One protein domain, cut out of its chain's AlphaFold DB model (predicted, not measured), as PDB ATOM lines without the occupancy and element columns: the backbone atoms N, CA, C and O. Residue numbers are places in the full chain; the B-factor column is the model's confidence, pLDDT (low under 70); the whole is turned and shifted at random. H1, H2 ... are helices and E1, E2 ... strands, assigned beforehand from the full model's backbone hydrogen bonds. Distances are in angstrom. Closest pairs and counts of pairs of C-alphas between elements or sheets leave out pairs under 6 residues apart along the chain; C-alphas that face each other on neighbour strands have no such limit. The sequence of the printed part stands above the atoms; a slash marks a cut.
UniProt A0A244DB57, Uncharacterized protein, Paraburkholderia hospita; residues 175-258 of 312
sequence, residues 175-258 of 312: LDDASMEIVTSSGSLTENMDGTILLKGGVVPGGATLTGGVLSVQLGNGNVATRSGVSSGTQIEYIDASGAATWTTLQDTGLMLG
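What this domain is: This is residues 175 to 258 of the 312 residues of an uncharacterized protein of Paraburkholderia hospita (UniProt A0A244DB57). Two sheets lie partly face to face as a small sandwich, with E1, E2, E3, E7 and E8 in the larger sheet and E4, E5 and E6 in the smaller, the strands of the two sheets running nearly in line. A short helix, H1, lies at one far end of the long axis, past the sandwich. The printed part has 84 residues, with eight named strands followed by one named helix, and its class is mostly strand. The larger sheet, of order E1 E2 E3 E7 E8, is mixed, and the smaller, E4 E5 E6, is antiparallel. The whole is compact, with a radius of gyration of the C-alphas of 12.2 A, and elongated, with spans of 40 by 26 by 24 A.

How they stand to each other: E1, residues 180 to 184, E2, residues 187 to 191, and E3, residues 197 to 201, form a meander, each strand the antiparallel neighbour of the one before. N 182 and O 189 are 2.8 A apart between E1 and E2, and N 190 and O 198 are 2.9 A apart between E2 and E3, both within hydrogen-bond range. E4, residues 208 to 211, E5, residues 214 to 220, and E6, residues 223 to 227, form a second meander, with N 209 and O 216 at 2.9 A and N 217 and O 225 at 2.8 A. E7, residues 235 to 239, is the parallel neighbour of E3 at 18 degrees, with N 199 and O 237 at 2.8 A. E8, residues 245 to 249, forms a hairpin with E7, with N 238 and O 246 at 2.8 A. In the sandwich, two sheets face to face, the closest C-alphas of E2 and E5 are those of Gly 187 and Leu 219, 7.0 A apart. E3 and E5 are near each other, while E5 is apart from E7 and E8. H1, residues 255 to 258, is on neither sheet, and is too short for an O i to N i+4 pair; its one O i to N i+3 pair is within range.

Where its parts are: E1 begins at C-alpha 180 (144.540, 115.322, 147.719) and is 12.9 A long. E2 is 14.0 A long, E3 13.6 A and E5 18.7 A. E8, 13.7 A long, ends at C-alpha 249 (141.454, 95.775, 142.061). H1 ends at C-alpha 258 (128.688, 88.527, 155.280).

The domain as a whole: The C-alphas of Ser 242 and Gly 258, the two farthest apart, are 40.4 A from each other. The printed part has no cut and no long link. The mean pLDDT of the printed part is 85.2, with residues 177 to 178, 204 to 206 and 256 to 258 under 70.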
ATOM      1  N   LEU A 175     142.347 111.369 154.377       88.19
ATOM      2  CA  LEU A 175     141.794 111.950 153.164       88.19
ATOM      3  C   LEU A 175     140.284 112.067 153.374       88.19
ATOM      4  O   LEU A 175     139.601 111.046 153.516       88.19
ATOM      5  N   ASP A 176     139.784 113.297 153.451       80.31
ATOM      6  CA  ASP A 176     138.346 113.567 153.453       80.31
ATOM      7  C   ASP A 176     137.767 113.414 152.027       80.31
ATOM      8  O   ASP A 176     138.415 112.852 151.144       80.31
ATOM      9  N   ASP A 177     136.543 113.878 151.778       66.88
ATOM     10  CA  ASP A 177     135.799 113.702 150.517       66.88
ATOM     11  C   ASP A 177     136.379 114.398 149.264       66.88
ATOM     12  O   ASP A 177     135.696 114.538 148.247       66.88
ATOM     13  N   ALA A 178     137.647 114.804 149.295       67.12
ATOM     14  CA  ALA A 178     138.303 115.522 148.217       67.12
ATOM     15  C   ALA A 178     139.631 114.903 147.770       67.12
ATOM     16  O   ALA A 178     140.378 114.313 148.549       67.12
ATOM     17  N   SER A 179     139.955 115.105 146.489       77.75
ATOM     18  CA  SER A 179     141.223 114.678 145.904       77.75
ATOM     19  C   SER A 179     142.398 115.466 146.493       77.75
ATOM     20  O   SER A 179     142.565 116.657 146.233       77.75
ATOM     21  N   MET A 180     143.255 114.792 147.254       87.00
ATOM     22  CA  MET A 180     144.540 115.322 147.719       87.00
ATOM     23  C   MET A 180     145.672 114.460 147.162       87.00
ATOM     24  O   MET A 180     145.572 113.232 147.111       87.00
ATOM     25  N   GLU A 181     146.765 115.106 146.758       91.69
ATOM     26  CA  GLU A 181     148.031 114.424 146.526       91.69
ATOM     27  C   GLU A 181     148.865 114.462 147.808       91.69
ATOM     28  O   GLU A 181     149.147 115.529 148.347       91.69
ATOM     29  N   ILE A 182     149.293 113.299 148.288       93.75
ATOM     30  CA  ILE A 182     150.295 113.195 149.345       93.75
ATOM     31  C   ILE A 182     151.605 112.806 148.684       93.75
ATOM     32  O   ILE A 182     151.713 111.724 148.111       93.75
ATOM     33  N   VAL A 183     152.609 113.664 148.795       94.44
ATOM     34  CA  VAL A 183     153.964 113.414 148.310       94.44
ATOM     35  C   VAL A 183     154.860 113.156 149.507       94.44
ATOM     36  O   VAL A 183     154.903 113.936 150.449       94.44
ATOM     37  N   THR A 184     155.604 112.063 149.468       93.50
ATOM     38  CA  THR A 184     156.620 111.699 150.457       93.50
ATOM     39  C   THR A 184     157.968 111.525 149.766       93.50
ATOM     40  O   THR A 184     158.050 111.458 148.538       93.50
ATOM     41  N   SER A 185     159.044 111.373 150.538       88.31
ATOM     42  CA  SER A 185     160.362 111.049 149.975       88.31
ATOM     43  C   SER A 185     160.413 109.682 149.282       88.31
ATOM     44  O   SER A 185     161.255 109.472 148.410       88.31
ATOM     45  N   SER A 186     159.530 108.752 149.655       84.88
ATOM     46  CA  SER A 186     159.442 107.415 149.066       84.88
ATOM     47  C   SER A 186     158.507 107.340 147.868       84.88
ATOM     48  O   SER A 186     158.633 106.397 147.095       84.88
ATOM     49  N   GLY A 187     157.587 108.281 147.676       88.62
ATOM     50  CA  GLY A 187     156.579 108.180 146.625       88.62
ATOM     51  C   GLY A 187     155.366 109.062 146.872       88.62
ATOM     52  O   GLY A 187     155.386 109.894 147.777       88.62
ATOM     53  N   SER A 188     154.303 108.876 146.094       91.31
ATOM     54  CA  SER A 188     153.067 109.643 146.264       91.31
ATOM     55  C   SER A 188     151.803 108.794 146.204       91.31
ATOM     56  O   SER A 188     151.803 107.682 145.675       91.31
ATOM     57  N   LEU A 189     150.737 109.344 146.782       92.31
ATOM     58  CA  LEU A 189     149.360 108.874 146.707       92.31
ATOM     59  C   LEU A 189     148.507 110.002 146.129       92.31
ATOM     60  O   LEU A 189     148.584 111.131 146.608       92.31
ATOM     61  N   THR A 190     147.662 109.694 145.156       89.94
ATOM     62  CA  THR A 190     146.664 110.624 144.617       89.94
ATOM     63  C   THR A 190     145.343 109.890 144.426       89.94
ATOM     64  O   THR A 190     145.329 108.792 143.876       89.94
ATOM     65  N   GLU A 191     144.230 110.488 144.843       85.19
ATOM     66  CA  GLU A 191     142.893 110.055 144.417       85.19
ATOM     67  C   GLU A 191     142.487 110.865 143.179       85.19
ATOM     68  O   GLU A 191     142.394 112.095 143.222       85.19
ATOM     69  N   ASN A 192     142.290 110.182 142.054       81.19
ATOM     70  CA  ASN A 192     141.800 110.797 140.826       81.19
ATOM     71  C   ASN A 192     140.293 111.073 140.925       81.19
ATOM     72  O   ASN A 192     139.566 110.445 141.690       81.19
ATOM     73  N   MET A 193     139.793 111.987 140.089       76.00
ATOM     74  CA  MET A 193     138.369 112.358 140.058       76.00
ATOM     75  C   MET A 193     137.437 111.193 139.671       76.00
ATOM     76  O   MET A 193     136.248 111.229 139.969       76.00
ATOM     77  N   ASP A 194     137.965 110.164 139.007       78.56
ATOM     78  CA  ASP A 194     137.242 108.936 138.665       78.56
ATOM     79  C   ASP A 194     137.207 107.906 139.816       78.56
ATOM     80  O   ASP A 194     136.651 106.820 139.647       78.56
ATOM     81  N   GLY A 195     137.782 108.238 140.979       78.69
ATOM     82  CA  GLY A 195     137.895 107.361 142.146       78.69
ATOM     83  C   GLY A 195     139.044 106.352 142.061       78.69
ATOM     84  O   GLY A 195     139.195 105.523 142.962       78.69
ATOM     85  N   THR A 196     139.856 106.391 141.000       85.62
ATOM     86  CA  THR A 196     141.076 105.586 140.902       85.62
ATOM     87  C   THR A 196     142.113 106.106 141.890       85.62
ATOM     88  O   THR A 196     142.357 107.310 141.985       85.62
ATOM     89  N   ILE A 197     142.769 105.191 142.599       89.44
ATOM     90  CA  ILE A 197     143.871 105.526 143.498       89.44
ATOM     91  C   ILE A 197     145.189 105.314 142.761       89.44
ATOM     92  O   ILE A 197     145.491 104.206 142.323       89.44
ATOM     93  N   LEU A 198     145.985 106.368 142.643       90.00
ATOM     94  CA  LEU A 198     147.292 106.345 142.006       90.00
ATOM     95  C   LEU A 198     148.395 106.344 143.063       90.00
ATOM     96  O   LEU A 198     148.476 107.247 143.895       90.00
ATOM     97  N   LEU A 199     149.266 105.343 142.998       91.00
ATOM     98  CA  LEU A 199     150.458 105.200 143.825       91.00
ATOM     99  C   LEU A 199     151.696 105.344 142.944       91.00
ATOM    100  O   LEU A 199     151.813 104.668 141.923       91.00
ATOM    101  N   LYS A 200     152.643 106.195 143.336       89.12
ATOM    102  CA  LYS A 200     153.916 106.369 142.620       89.12
ATOM    103  C   LYS A 200     155.106 106.079 143.521       89.12
ATOM    104  O   LYS A 200     155.057 106.343 144.719       89.12
ATOM    105  N   GLY A 201     156.213 105.633 142.930       83.31
ATOM    106  CA  GLY A 201     157.496 105.483 143.623       83.31
ATOM    107  C   GLY A 201     157.595 104.181 144.419       83.31
ATOM    108  O   GLY A 201     157.123 103.148 143.978       83.31
ATOM    109  N   GLY A 202     158.247 104.207 145.579       71.88
ATOM    110  CA  GLY A 202     158.478 103.062 146.466       71.88
ATOM    111  C   GLY A 202     157.303 102.681 147.375       71.88
ATOM    112  O   GLY A 202     157.500 101.922 148.325       71.88
ATOM    113  N   VAL A 203     156.098 103.202 147.125       72.12
ATOM    114  CA  VAL A 203     154.881 102.801 147.848       72.12
ATOM    115  C   VAL A 203     154.526 101.371 147.442       72.12
ATOM    116  O   VAL A 203     154.098 101.124 146.325       72.12
ATOM    117  N   VAL A 204     154.741 100.395 148.324       63.12
ATOM    118  CA  VAL A 204     154.603  98.976 147.956       63.12
ATOM    119  C   VAL A 204     153.144  98.659 147.579       63.12
ATOM    120  O   VAL A 204     152.256  98.937 148.383       63.12
ATOM    121  N   PRO A 205     152.869  97.990 146.440       58.56
ATOM    122  CA  PRO A 205     151.510  97.622 146.015       58.56
ATOM    123  C   PRO A 205     150.703  96.797 147.038       58.56
ATOM    124  O   PRO A 205     149.479  96.834 147.034       58.56
ATOM    125  N   GLY A 206     151.375  96.071 147.941       62.97
ATOM    126  CA  GLY A 206     150.759  95.329 149.054       62.97
ATOM    127  C   GLY A 206     150.567  96.133 150.348       62.97
ATOM    128  O   GLY A 206     150.104  95.584 151.342       62.97
ATOM    129  N   GLY A 207     150.948  97.412 150.360       74.31
ATOM    130  CA  GLY A 207     150.756  98.328 151.486       74.31
ATOM    131  C   GLY A 207     149.363  98.959 151.537       74.31
ATOM    132  O   GLY A 207     149.089  99.701 152.478       74.31
ATOM    133  N   ALA A 208     148.510  98.687 150.542       87.38
ATOM    134  CA  ALA A 208     147.131  99.148 150.477       87.38
ATOM    135  C   ALA A 208     146.158  98.039 150.916       87.38
ATOM    136  O   ALA A 208     146.148  96.950 150.343       87.38
ATOM    137  N   THR A 209     145.314  98.314 151.908       90.19
ATOM    138  CA  THR A 209     144.283  97.383 152.395       90.19
ATOM    139  C   THR A 209     142.924  98.060 152.423       90.19
ATOM    140  O   THR A 209     142.832  99.196 152.882       90.19
ATOM    141  N   LEU A 210     141.877  97.351 151.996       91.88
ATOM    142  CA  LEU A 210     140.490  97.801 152.085       91.88
ATOM    143  C   LEU A 210     139.706  96.914 153.061       91.88
ATOM    144  O   LEU A 210     139.567  95.704 152.842       91.88
ATOM    145  N   THR A 211     139.186  97.525 154.123       93.50
ATOM    146  CA  THR A 211     138.398  96.829 155.147       93.50
ATOM    147  C   THR A 211     137.240  97.703 155.604       93.50
ATOM    148  O   THR A 211     137.455  98.786 156.142       93.50
ATOM    149  N   GLY A 212     136.008  97.228 155.419       91.00
ATOM    150  CA  GLY A 212     134.799  97.928 155.855       91.00
ATOM    151  C   GLY A 212     134.639  99.300 155.200       91.00
ATOM    152  O   GLY A 212     134.263 100.257 155.870       91.00
ATOM    153  N   GLY A 213     134.986  99.413 153.918       90.81
ATOM    154  CA  GLY A 213     134.962 100.669 153.171       90.81
ATOM    155  C   GLY A 213     136.080 101.665 153.503       90.81
ATOM    156  O   GLY A 213     136.039 102.793 153.013       90.81
ATOM    157  N   VAL A 214     137.069 101.288 154.322       92.12
ATOM    158  CA  VAL A 214     138.230 102.134 154.636       92.12
ATOM    159  C   VAL A 214     139.467 101.599 153.931       92.12
ATOM    160  O   VAL A 214     139.944 100.500 154.228       92.12
ATOM    161  N   LEU A 215     139.989 102.390 152.999       91.75
ATOM    162  CA  LEU A 215     141.298 102.186 152.403       91.75
ATOM    163  C   LEU A 215     142.370 102.710 153.360       91.75
ATOM    164  O   LEU A 215     142.280 103.836 153.838       91.75
ATOM    165  N   SER A 216     143.401 101.909 153.596       92.69
ATOM    166  CA  SER A 216     144.615 102.291 154.318       92.69
ATOM    167  C   SER A 216     145.823 102.021 153.431       92.69
ATOM    168  O   SER A 216     145.937 100.917 152.904       92.69
ATOM    169  N   VAL A 217     146.698 103.010 153.248       91.50
ATOM    170  CA  VAL A 217     147.884 102.947 152.384       91.50
ATOM    171  C   VAL A 217     149.132 103.296 153.187       91.50
ATOM    172  O   VAL A 217     149.251 104.388 153.740       91.50
ATOM    173  N   GLN A 218     150.093 102.377 153.216       91.19
ATOM    174  CA  GLN A 218     151.416 102.594 153.801       91.19
ATOM    175  C   GLN A 218     152.310 103.381 152.839       91.19
ATOM    176  O   GLN A 218     152.716 102.856 151.806       91.19
ATOM    177  N   LEU A 219     152.670 104.615 153.197       88.94
ATOM    178  CA  LEU A 219     153.487 105.506 152.361       88.94
ATOM    179  C   LEU A 219     154.995 105.415 152.657       88.94
ATOM    180  O   LEU A 219     155.791 106.125 152.047       88.94
ATOM    181  N   GLY A 220     155.397 104.527 153.573       86.88
ATOM    182  CA  GLY A 220     156.779 104.365 154.033       86.88
ATOM    183  C   GLY A 220     157.067 105.122 155.333       86.88
ATOM    184  O   GLY A 220     156.334 106.029 155.718       86.88
ATOM    185  N   ASN A 221     158.124 104.717 156.046       88.75
ATOM    186  CA  ASN A 221     158.536 105.291 157.340       88.75
ATOM    187  C   ASN A 221     157.407 105.360 158.392       88.75
ATOM    188  O   ASN A 221     157.370 106.265 159.219       88.75
ATOM    189  N   GLY A 222     156.457 104.423 158.350       91.62
ATOM    190  CA  GLY A 222     155.299 104.406 159.249       91.62
ATOM    191  C   GLY A 222     154.236 105.469 158.954       91.62
ATOM    192  O   GLY A 222     153.303 105.592 159.739       91.62
ATOM    193  N   ASN A 223     154.352 106.228 157.859       93.81
ATOM    194  CA  ASN A 223     153.285 107.120 157.419       93.81
ATOM    195  C   ASN A 223     152.142 106.302 156.808       93.81
ATOM    196  O   ASN A 223     152.377 105.451 155.943       93.81
ATOM    197  N   VAL A 224     150.912 106.580 157.232       93.88
ATOM    198  CA  VAL A 224     149.713 105.852 156.803       93.88
ATOM    199  C   VAL A 224     148.655 106.835 156.344       93.88
ATOM    200  O   VAL A 224     148.221 107.670 157.130       93.88
ATOM    201  N   ALA A 225     148.206 106.717 155.100       92.94
ATOM    202  CA  ALA A 225     147.070 107.470 154.589       92.94
ATOM    203  C   ALA A 225     145.797 106.622 154.629       92.94
ATOM    204  O   ALA A 225     145.824 105.440 154.293       92.94
ATOM    205  N   THR A 226     144.682 107.222 155.028       92.88
ATOM    206  CA  THR A 226     143.383 106.561 155.159       92.88
ATOM    207  C   THR A 226     142.311 107.320 154.393       92.88
ATOM    208  O   THR A 226     142.279 108.546 154.441       92.88
ATOM    209  N   ARG A 227     141.432 106.591 153.701       90.69
ATOM    210  CA  ARG A 227     140.288 107.131 152.956       90.69
ATOM    211  C   ARG A 227     139.063 106.269 153.232       90.69
ATOM    212  O   ARG A 227     139.074 105.066 152.975       90.69
ATOM    213  N   SER A 228     138.017 106.882 153.767       90.38
ATOM    214  CA  SER A 228     136.723 106.227 153.995       90.38
ATOM    215  C   SER A 228     135.863 106.239 152.730       90.38
ATOM    216  O   SER A 228     136.112 107.016 151.818       90.38
ATOM    217  N   GLY A 229     134.835 105.391 152.674       88.56
ATOM    218  CA  GLY A 229     133.873 105.375 151.564       88.56
ATOM    219  C   GLY A 229     134.381 104.706 150.282       88.56
ATOM    220  O   GLY A 229     133.722 104.792 149.246       88.56
ATOM    221  N   VAL A 230     135.520 104.012 150.335       89.69
ATOM    222  CA  VAL A 230     136.076 103.301 149.178       89.69
ATOM    223  C   VAL A 230     135.302 102.005 148.948       89.69
ATOM    224  O   VAL A 230     135.122 101.200 149.860       89.69
ATOM    225  N   SER A 231     134.841 101.786 147.719       90.44
ATOM    226  CA  SER A 231     134.076 100.589 147.360       90.44
ATOM    227  C   SER A 231     134.984  99.410 147.007       90.44
ATOM    228  O   SER A 231     136.052  99.563 146.415       90.44
ATOM    229  N   SER A 232     134.523  98.193 147.303       90.81
ATOM    230  CA  SER A 232     135.121  96.988 146.718       90.81
ATOM    231  C   SER A 232     135.022  97.065 145.192       90.81
ATOM    232  O   SER A 232     133.960  97.389 144.659       90.81
ATOM    233  N   GLY A 233     136.113  96.782 144.484       89.12
ATOM    234  CA  GLY A 233     136.211  96.977 143.037       89.12
ATOM    235  C   GLY A 233     136.974  98.234 142.608       89.12
ATOM    236  O   GLY A 233     137.306  98.343 141.427       89.12
ATOM    237  N   THR A 234     137.296  99.155 143.526       90.19
ATOM    238  CA  THR A 234     138.151 100.316 143.221       90.19
ATOM    239  C   THR A 234     139.507  99.860 142.676       90.19
ATOM    240  O   THR A 234     140.105  98.902 143.175       90.19
ATOM    241  N   GLN A 235     139.992 100.537 141.635       90.88
ATOM    242  CA  GLN A 235     141.290 100.251 141.029       90.88
ATOM    243  C   GLN A 235     142.404 101.042 141.716       90.88
ATOM    244  O   GLN A 235     142.250 102.226 142.020       90.88
ATOM    245  N   ILE A 236     143.532 100.371 141.920       89.88
ATOM    246  CA  ILE A 236     144.812 100.986 142.244       89.88
ATOM    247  C   ILE A 236     145.698 100.897 141.008       89.88
ATOM    248  O   ILE A 236     145.990  99.793 140.535       89.88
ATOM    249  N   GLU A 237     146.150 102.052 140.531       91.50
ATOM    250  CA  GLU A 237     147.257 102.172 139.591       91.50
ATOM    251  C   GLU A 237     148.550 102.361 140.383       91.50
ATOM    252  O   GLU A 237     148.659 103.267 141.208       91.50
ATOM    253  N   TYR A 238     149.545 101.518 140.139       90.50
ATOM    254  CA  TYR A 238     150.881 101.674 140.699       90.50
ATOM    255  C   TYR A 238     151.884 101.958 139.589       90.50
ATOM    256  O   TYR A 238     152.037 101.141 138.680       90.50
ATOM    257  N   ILE A 239     152.587 103.087 139.696       89.44
ATOM    258  CA  ILE A 239     153.676 103.489 138.806       89.44
ATOM    259  C   ILE A 239     154.998 103.373 139.565       89.44
ATOM    260  O   ILE A 239     155.262 104.127 140.508       89.44
ATOM    261  N   ASP A 240     155.847 102.443 139.140       84.56
ATOM    262  CA  ASP A 240     157.156 102.251 139.761       84.56
ATOM    263  C   ASP A 240     158.161 103.366 139.402       84.56
ATOM    264  O   ASP A 240     157.898 104.260 138.597       84.56
ATOM    265  N   ALA A 241     159.360 103.309 139.989       81.75
ATOM    266  CA  ALA A 241     160.418 104.292 139.741       81.75
ATOM    267  C   ALA A 241     160.930 104.329 138.282       81.75
ATOM    268  O   ALA A 241     161.597 105.290 137.902       81.75
ATOM    269  N   SER A 242     160.643 103.306 137.468       85.25
ATOM    270  CA  SER A 242     160.960 103.280 136.033       85.25
ATOM    271  C   SER A 242     159.853 103.885 135.162       85.25
ATOM    272  O   SER A 242     160.062 104.093 133.966       85.25
ATOM    273  N   GLY A 243     158.694 104.193 135.755       85.25
ATOM    274  CA  GLY A 243     157.506 104.683 135.063       85.25
ATOM    275  C   GLY A 243     156.583 103.573 134.552       85.25
ATOM    276  O   GLY A 243     155.645 103.868 133.811       85.25
ATOM    277  N   ALA A 244     156.823 102.308 134.913       87.12
ATOM    278  CA  ALA A 244     155.965 101.203 134.504       87.12
ATOM    279  C   ALA A 244     154.698 101.156 135.368       87.12
ATOM    280  O   ALA A 244     154.779 101.151 136.597       87.12
ATOM    281  N   ALA A 245     153.535 101.099 134.714       90.88
ATOM    282  CA  ALA A 245     152.236 101.040 135.372       90.88
ATOM    283  C   ALA A 245     151.749  99.592 135.547       90.88
ATOM    284  O   ALA A 245     151.809  98.776 134.624       90.88
ATOM    285  N   THR A 246     151.214  99.290 136.726       89.94
ATOM    286  CA  THR A 246     150.527  98.033 137.051       89.94
ATOM    287  C   THR A 246     149.203  98.331 137.743       89.94
ATOM    288  O   THR A 246     149.047  99.381 138.359       89.94
ATOM    289  N   TRP A 247     148.249  97.408 137.640       89.94
ATOM    290  CA  TRP A 247     146.884  97.615 138.117       89.94
ATOM    291  C   TRP A 247     146.467  96.498 139.059       89.94
ATOM    292  O   TRP A 247     146.756  95.326 138.811       89.94
ATOM    293  N   THR A 248     145.770  96.854 140.135       88.31
ATOM    294  CA  THR A 248     145.130  95.900 141.046       88.31
ATOM    295  C   THR A 248     143.738  96.392 141.407       88.31
ATOM    296  O   THR A 248     143.509  97.588 141.557       88.31
ATOM    297  N   THR A 249     142.797  95.470 141.567       89.19
ATOM    298  CA  THR A 249     141.454  95.775 142.061       89.19
ATOM    299  C   THR A 249     141.381  95.475 143.551       89.19
ATOM    300  O   THR A 249     141.686  94.358 143.974       89.19
ATOM    301  N   LEU A 250     140.962  96.456 144.347       88.81
ATOM    302  CA  LEU A 250     140.749  96.282 145.777       88.81
ATOM    303  C   LEU A 250     139.552  95.369 146.035       88.81
ATOM    304  O   LEU A 250     138.474  95.561 145.473       88.81
ATOM    305  N   GLN A 251     139.732  94.407 146.935       89.62
ATOM    306  CA  GLN A 251     138.633  93.640 147.510       89.62
ATOM    307  C   GLN A 251     138.441  94.065 148.959       89.62
ATOM    308  O   GLN A 251     139.384  94.017 149.747       89.62
ATOM    309  N   ASP A 252     137.222  94.472 149.303       89.62
ATOM    310  CA  ASP A 252     136.886  94.793 150.686       89.62
ATOM    311  C   ASP A 252     136.744  93.506 151.507       89.62
ATOM    312  O   ASP A 252     135.778  92.747 151.376       89.62
ATOM    313  N   THR A 253     137.714  93.274 152.386       87.06
ATOM    314  CA  THR A 253     137.731  92.099 153.266       87.06
ATOM    315  C   THR A 253     136.621  92.126 154.321       87.06
ATOM    316  O   THR A 253     136.201  91.072 154.800       87.06
ATOM    317  N   GLY A 254     136.066  93.303 154.632       80.56
ATOM    318  CA  GLY A 254     134.904  93.462 155.505       80.56
ATOM    319  C   GLY A 254     133.612  92.915 154.892       80.56
ATOM    320  O   GLY A 254     132.738  92.451 155.624       80.56
ATOM    321  N   LEU A 255     133.506  92.869 153.558       74.69
ATOM    322  CA  LEU A 255     132.360  92.262 152.866       74.69
ATOM    323  C   LEU A 255     132.399  90.727 152.898       74.69
ATOM    324  O   LEU A 255     131.354  90.074 152.839       74.69
ATOM    325  N   MET A 256     133.586  90.128 153.047       57.91
ATOM    326  CA  MET A 256     133.740  88.668 153.096       57.91
ATOM    327  C   MET A 256     133.153  88.041 154.372       57.91
ATOM    328  O   MET A 256     132.835  86.852 154.375       57.91
ATOM    329  N   LEU A 257     132.926  88.828 155.429       53.44
ATOM    330  CA  LEU A 257     132.311  88.359 156.678       53.44
ATOM    331  C   LEU A 257     130.778  88.194 156.590       53.44
ATOM    332  O   LEU A 257     130.188  87.572 157.470       53.44
ATOM    333  N   GLY A 258     130.133  88.673 155.517       47.31
ATOM    334  CA  GLY A 258     128.688  88.527 155.280       47.31
ATOM    335  C   GLY A 258     128.283  87.337 154.396       47.31
ATOM    336  O   GLY A 258     127.112  86.965 154.365       47.31
TER     337      GLY A 258